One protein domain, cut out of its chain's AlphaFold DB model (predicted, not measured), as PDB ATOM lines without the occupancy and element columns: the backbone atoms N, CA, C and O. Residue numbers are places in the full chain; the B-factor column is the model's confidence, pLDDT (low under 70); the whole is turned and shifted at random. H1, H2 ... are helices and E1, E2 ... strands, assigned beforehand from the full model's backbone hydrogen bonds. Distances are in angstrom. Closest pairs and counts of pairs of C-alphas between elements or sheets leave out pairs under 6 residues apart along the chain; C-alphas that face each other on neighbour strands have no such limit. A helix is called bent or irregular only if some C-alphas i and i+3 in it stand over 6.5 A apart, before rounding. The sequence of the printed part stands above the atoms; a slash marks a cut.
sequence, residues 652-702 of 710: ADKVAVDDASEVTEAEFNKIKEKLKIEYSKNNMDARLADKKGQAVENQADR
ATOM      1  N   ALA A 652     112.561 112.569 145.192       88.88
ATOM      2  CA  ALA A 652     112.861 112.483 146.622       88.88
ATOM      3  C   ALA A 652     112.712 113.822 147.370       88.88
ATOM      4  O   ALA A 652     112.525 113.832 148.586       88.88
ATOM      5  N   ASP A 653     112.780 114.947 146.654       88.50
ATOM      6  CA  ASP A 653     112.727 116.291 147.231       88.50
ATOM      7  C   ASP A 653     111.322 116.899 147.197       88.50
ATOM      8  O   ASP A 653     111.063 117.883 147.900       88.50
ATOM      9  N   LYS A 654     110.396 116.298 146.438       91.06
ATOM     10  CA  LYS A 654     108.989 116.707 146.403       91.06
ATOM     11  C   LYS A 654     108.368 116.663 147.801       91.06
ATOM     12  O   LYS A 654     108.726 115.861 148.663       91.06
ATOM     13  N   VAL A 655     107.427 117.569 148.040       91.50
ATOM     14  CA  VAL A 655     106.632 117.587 149.272       91.50
ATOM     15  C   VAL A 655     105.444 116.653 149.077       91.50
ATOM     16  O   VAL A 655     104.684 116.832 148.129       91.50
ATOM     17  N   ALA A 656     105.299 115.660 149.954       91.56
ATOM     18  CA  ALA A 656     104.118 114.805 149.981       91.56
ATOM     19  C   ALA A 656     102.896 115.620 150.425       91.56
ATOM     20  O   ALA A 656     102.987 116.374 151.400       91.56
ATOM     21  N   VAL A 657     101.792 115.457 149.699       92.94
ATOM     22  CA  VAL A 657     100.494 116.075 149.986       92.94
ATOM     23  C   VAL A 657      99.410 115.002 149.995       92.94
ATOM     24  O   VAL A 657      99.529 114.021 149.257       92.94
ATOM     25  N   ASP A 658      98.382 115.186 150.816       92.44
ATOM     26  CA  ASP A 658      97.278 114.235 150.969       92.44
ATOM     27  C   ASP A 658      96.381 114.208 149.716       92.44
ATOM     28  O   ASP A 658      95.997 113.135 149.249       92.44
ATOM     29  N   ASP A 659      96.114 115.380 149.125       90.88
ATOM     30  CA  ASP A 659      95.419 115.536 147.842       90.88
ATOM     31  C   ASP A 659      96.062 116.663 147.008       90.88
ATOM     32  O   ASP A 659      96.094 117.832 147.400       90.88
ATOM     33  N   ALA A 660      96.570 116.328 145.818       88.38
ATOM     34  CA  ALA A 660      97.182 117.299 144.908       88.38
ATOM     35  C   ALA A 660      96.175 118.322 144.346       88.38
ATOM     36  O   ALA A 660      96.572 119.427 143.968       88.38
ATOM     37  N   SER A 661      94.887 117.974 144.301       88.69
ATOM     38  CA  SER A 661      93.802 118.884 143.934       88.69
ATOM     39  C   SER A 661      93.384 119.793 145.096       88.69
ATOM     40  O   SER A 661      92.849 120.875 144.850       88.69
ATOM     41  N   GLU A 662      93.708 119.432 146.342       89.44
ATOM     42  CA  GLU A 662      93.324 120.168 147.553       89.44
ATOM     43  C   GLU A 662      94.500 120.384 148.527       89.44
ATOM     44  O   GLU A 662      94.434 120.079 149.711       89.44
ATOM     45  N   VAL A 663      95.602 120.971 148.042       91.44
ATOM     46  CA  VAL A 663      96.766 121.269 148.908       91.44
ATOM     47  C   VAL A 663      96.395 122.252 150.033       91.44
ATOM     48  O   VAL A 663      96.050 123.407 149.752       91.44
ATOM     49  N   THR A 664      96.522 121.827 151.290       93.00
ATOM     50  CA  THR A 664      96.275 122.639 152.492       93.00
ATOM     51  C   THR A 664      97.321 123.749 152.666       93.00
ATOM     52  O   THR A 664      98.415 123.697 152.101       93.00
ATOM     53  N   GLU A 665      97.039 124.763 153.493       91.88
ATOM     54  CA  GLU A 665      98.005 125.848 153.756       91.88
ATOM     55  C   GLU A 665      99.302 125.326 154.403       91.88
ATOM     56  O   GLU A 665     100.396 125.798 154.090       91.88
ATOM     57  N   ALA A 666      99.203 124.312 155.272       92.69
ATOM     58  CA  ALA A 666     100.362 123.694 155.916       92.69
ATOM     59  C   ALA A 666     101.268 122.974 154.903       92.69
ATOM     60  O   ALA A 666     102.492 123.094 154.964       92.69
ATOM     61  N   GLU A 667     100.681 122.254 153.946       94.19
ATOM     62  CA  GLU A 667     101.417 121.609 152.856       94.19
ATOM     63  C   GLU A 667     102.005 122.631 151.883       94.19
ATOM     64  O   GLU A 667     103.163 122.512 151.480       94.19
ATOM     65  N   PHE A 668     101.253 123.685 151.556       93.38
ATOM     66  CA  PHE A 668     101.734 124.753 150.687       93.38
ATOM     67  C   PHE A 668     102.935 125.490 151.294       93.38
ATOM     68  O   PHE A 668     103.885 125.801 150.576       93.38
ATOM     69  N   ASN A 669     102.957 125.713 152.612       93.31
ATOM     70  CA  ASN A 669     104.117 126.302 153.286       93.31
ATOM     71  C   ASN A 669     105.363 125.406 153.201       93.31
ATOM     72  O   ASN A 669     106.439 125.913 152.892       93.31
ATOM     73  N   LYS A 670     105.217 124.079 153.322       93.62
ATOM     74  CA  LYS A 670     106.327 123.138 153.066       93.62
ATOM     75  C   LYS A 670     106.827 123.215 151.618       93.62
ATOM     76  O   LYS A 670     108.030 123.131 151.377       93.62
ATOM     77  N   ILE A 671     105.926 123.385 150.641       92.50
ATOM     78  CA  ILE A 671     106.303 123.575 149.227       92.50
ATOM     79  C   ILE A 671     107.097 124.874 149.053       92.50
ATOM     80  O   ILE A 671     108.140 124.853 148.401       92.50
ATOM     81  N   LYS A 672     106.652 125.987 149.657       91.44
ATOM     82  CA  LYS A 672     107.371 127.275 149.615       91.44
ATOM     83  C   LYS A 672     108.797 127.146 150.146       91.44
ATOM     84  O   LYS A 672     109.716 127.650 149.511       91.44
ATOM     85  N   GLU A 673     108.985 126.463 151.276       91.19
ATOM     86  CA  GLU A 673     110.300 126.269 151.905       91.19
ATOM     87  C   GLU A 673     111.283 125.511 151.002       91.19
ATOM     88  O   GLU A 673     112.480 125.809 150.988       91.19
ATOM     89  N   LYS A 674     110.782 124.548 150.221       91.06
ATOM     90  CA  LYS A 674     111.595 123.748 149.299       91.06
ATOM     91  C   LYS A 674     111.718 124.336 147.892       91.06
ATOM     92  O   LYS A 674     112.503 123.815 147.102       91.06
ATOM     93  N   LEU A 675     110.973 125.391 147.557       93.25
ATOM     94  CA  LEU A 675     110.968 125.955 146.211       93.25
ATOM     95  C   LEU A 675     112.339 126.551 145.862       93.25
ATOM     96  O   LEU A 675     112.913 127.350 146.611       93.25
ATOM     97  N   LYS A 676     112.846 126.155 144.692       93.75
ATOM     98  CA  LYS A 676     114.080 126.665 144.099       93.75
ATOM     99  C   LYS A 676     113.819 127.229 142.712       93.75
ATOM    100  O   LYS A 676     112.900 126.787 142.022       93.75
ATOM    101  N   ILE A 677     114.634 128.194 142.303       96.12
ATOM    102  CA  ILE A 677     114.682 128.671 140.918       96.12
ATOM    103  C   ILE A 677     116.046 128.352 140.303       96.12
ATOM    104  O   ILE A 677     117.071 128.294 140.990       96.12
ATOM    105  N   GLU A 678     116.053 128.156 138.994       96.25
ATOM    106  CA  GLU A 678     117.248 127.932 138.185       96.25
ATOM    107  C   GLU A 678     117.274 128.915 137.014       96.25
ATOM    108  O   GLU A 678     116.242 129.458 136.622       96.25
ATOM    109  N   TYR A 679     118.445 129.169 136.437       96.75
ATOM    110  CA  TYR A 679     118.521 129.887 135.167       96.75
ATOM    111  C   TYR A 679     117.789 129.095 134.086       96.75
ATOM    112  O   TYR A 679     118.010 127.892 133.926       96.75
ATOM    113  N   SER A 680     116.942 129.777 133.319       95.62
ATOM    114  CA  SER A 680     116.056 129.116 132.371       95.62
ATOM    115  C   SER A 680     116.839 128.349 131.314       95.62
ATOM    116  O   SER A 680     117.742 128.882 130.662       95.62
ATOM    117  N   LYS A 681     116.449 127.090 131.092       94.44
ATOM    118  CA  LYS A 681     117.039 126.238 130.045       94.44
ATOM    119  C   LYS A 681     116.730 126.768 128.641       94.44
ATOM    120  O   LYS A 681     117.512 126.562 127.713       94.44
ATOM    121  N   ASN A 682     115.635 127.517 128.511       92.12
ATOM    122  CA  ASN A 682     115.166 128.114 127.265       92.12
ATOM    123  C   ASN A 682     115.610 129.577 127.090       92.12
ATOM    124  O   ASN A 682     115.215 130.215 126.115       92.12
ATOM    125  N   ASN A 683     116.434 130.117 127.998       93.38
ATOM    126  CA  ASN A 683     116.926 131.489 127.893       93.38
ATOM    127  C   ASN A 683     117.669 131.703 126.558       93.38
ATOM    128  O   ASN A 683     118.552 130.924 126.192       93.38
ATOM    129  N   MET A 684     117.308 132.749 125.816       91.94
ATOM    130  CA  MET A 684     117.913 133.070 124.519       91.94
ATOM    131  C   MET A 684     119.144 133.981 124.621       91.94
ATOM    132  O   MET A 684     119.802 134.204 123.613       91.94
ATOM    133  N   ASP A 685     119.466 134.506 125.804       96.56
ATOM    134  CA  ASP A 685     120.647 135.339 126.024       96.56
ATOM    135  C   ASP A 685     121.922 134.499 125.917       96.56
ATOM    136  O   ASP A 685     122.238 133.704 126.810       96.56
ATOM    137  N   ALA A 686     122.674 134.694 124.833       96.94
ATOM    138  CA  ALA A 686     123.937 134.001 124.601       96.94
ATOM    139  C   ALA A 686     124.946 134.197 125.748       96.94
ATOM    140  O   ALA A 686     125.720 133.289 126.041       96.94
ATOM    141  N   ARG A 687     124.893 135.325 126.469       96.19
ATOM    142  CA  ARG A 687     125.793 135.611 127.604       96.19
ATOM    143  C   ARG A 687     125.493 134.779 128.849       96.19
ATOM    144  O   ARG A 687     126.296 134.736 129.774       96.19
ATOM    145  N   LEU A 688     124.316 134.157 128.905       95.62
ATOM    146  CA  LEU A 688     123.883 133.300 130.007       95.62
ATOM    147  C   LEU A 688     123.896 131.816 129.616       95.62
ATOM    148  O   LEU A 688     123.396 130.991 130.380       95.62
ATOM    149  N   ALA A 689     124.464 131.465 128.455       95.25
ATOM    150  CA  ALA A 689     124.496 130.094 127.946       95.25
ATOM    151  C   ALA A 689     125.090 129.103 128.959       95.25
ATOM    152  O   ALA A 689     124.474 128.071 129.228       95.25
ATOM    153  N   ASP A 690     126.205 129.466 129.595       96.25
ATOM    154  CA  ASP A 690     126.897 128.611 130.566       96.25
ATOM    155  C   ASP A 690     126.139 128.451 131.886       96.25
ATOM    156  O   ASP A 690     126.418 127.532 132.650       96.25
ATOM    157  N   LYS A 691     125.161 129.324 132.161       95.94
ATOM    158  CA  LYS A 691     124.367 129.287 133.392       95.94
ATOM    159  C   LYS A 691     123.095 128.457 133.261       95.94
ATOM    160  O   LYS A 691     122.471 128.165 134.272       95.94
ATOM    161  N   LYS A 692     122.683 128.072 132.050       95.56
ATOM    162  CA  LYS A 692     121.402 127.388 131.808       95.56
ATOM    163  C   LYS A 692     121.228 126.144 132.684       95.56
ATOM    164  O   LYS A 692     122.065 125.246 132.679       95.56
ATOM    165  N   GLY A 693     120.110 126.079 133.407       94.00
ATOM    166  CA  GLY A 693     119.773 124.989 134.322       94.00
ATOM    167  C   GLY A 693     120.555 124.978 135.640       94.00
ATOM    168  O   GLY A 693     120.348 124.072 136.443       94.00
ATOM    169  N   GLN A 694     121.446 125.943 135.886       95.69
ATOM    170  CA  GLN A 694     122.119 126.084 137.178       95.69
ATOM    171  C   GLN A 694     121.190 126.756 138.194       95.69
ATOM    172  O   GLN A 694     120.414 127.647 137.843       95.69
ATOM    173  N   ALA A 695     121.286 126.351 139.462       94.06
ATOM    174  CA  ALA A 695     120.526 126.963 140.549       94.06
ATOM    175  C   ALA A 695     120.916 128.440 140.745       94.06
ATOM    176  O   ALA A 695     122.074 128.820 140.564       94.06
ATOM    177  N   VAL A 696     119.953 129.278 141.135       94.56
ATOM    178  CA  VAL A 696     120.210 130.692 141.447       94.56
ATOM    179  C   VAL A 696     120.581 130.828 142.921       94.56
ATOM    180  O   VAL A 696     119.758 130.574 143.800       94.56
ATOM    181  N   GLU A 697     121.809 131.265 143.200       87.62
ATOM    182  CA  GLU A 697     122.322 131.384 144.572       87.62
ATOM    183  C   GLU A 697     121.570 132.439 145.401       87.62
ATOM    184  O   GLU A 697     121.281 132.217 146.574       87.62
ATOM    185  N   ASN A 698     121.167 133.552 144.784       86.81
ATOM    186  CA  ASN A 698     120.485 134.660 145.449       86.81
ATOM    187  C   ASN A 698     118.972 134.696 145.168       86.81
ATOM    188  O   ASN A 698     118.382 135.748 144.926       86.81
ATOM    189  N   GLN A 699     118.315 133.533 145.186       91.88
ATOM    190  CA  GLN A 699     116.896 133.434 144.825       91.88
ATOM    191  C   GLN A 699     115.957 134.320 145.662       91.88
ATOM    192  O   GLN A 699     114.916 134.738 145.160       91.88
ATOM    193  N   ALA A 700     116.311 134.618 146.917       89.25
ATOM    194  CA  ALA A 700     115.501 135.463 147.795       89.25
ATOM    195  C   ALA A 700     115.325 136.880 147.222       89.25
ATOM    196  O   ALA A 700     114.231 137.431 147.293       89.25
ATOM    197  N   ASP A 701     116.349 137.413 146.550       89.75
ATOM    198  CA  ASP A 701     116.308 138.736 145.912       89.75
ATOM    199  C   ASP A 701     115.460 138.745 144.631       89.75
ATOM    200  O   ASP A 701     115.138 139.799 144.083       89.75
ATOM    201  N   ARG A 702     115.132 137.560 144.101       91.88
ATOM    202  CA  ARG A 702     114.405 137.383 142.836       91.88
ATOM    203  C   ARG A 702     112.936 137.025 143.040       91.88
ATOM    204  O   ARG A 702     112.148 137.141 142.106       91.88
TER     205      ARG A 702
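Overview. This is residues 652 to 702 of the 710 residues of the protein "Surface anchored protein" of Streptococcus pneumoniae (UniProt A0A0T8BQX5). Little regular structure: a rod with H1 toward one end, a small looped head holding H2 at the other, and the short strand E1 between them. Residues 652 to 664 run out alongside H1 and fold back into it; residues 692 to 702 run back past E1. The 51 printed residues hold H1, E1 and H2 in that order, mostly helix, with 19 residues in named elements. The whole is only just loose, close to extended, with a radius of gyration of the C-alphas of 14.7 A and spans of 42 by 21 by 18 A.

Along the chain. H1, residues 665 to 674, begins at C-alpha (98.005, 125.848, 153.756) and is 14.5 A long. E1 is residues 677 to 679. H2, residues 686 to 691, ends at C-alpha (124.367, 129.287, 133.392); it is irregular, with C-alphas 687 and 690 7.7 A apart.

Arrangement. H1 is apart from E1 and H2. E1 pairs with no named strand. The closest C-alphas of E1 and H2, Tyr 679 and Lys 691, are 6.1 A apart. In H1 every O i to N i+4 pair is within hydrogen-bond range; in H2 0 of 2 are, against 2 of 3 O i to N i+3 pairs.

Size, cuts and confidence. The farthest C-alphas, Asp 658 and Arg 687, are 42.6 A apart. The printed part has no cut; H1 to E1 is a tight link, E1 to H2 a short one. No printed residue is under 70 in pLDDT.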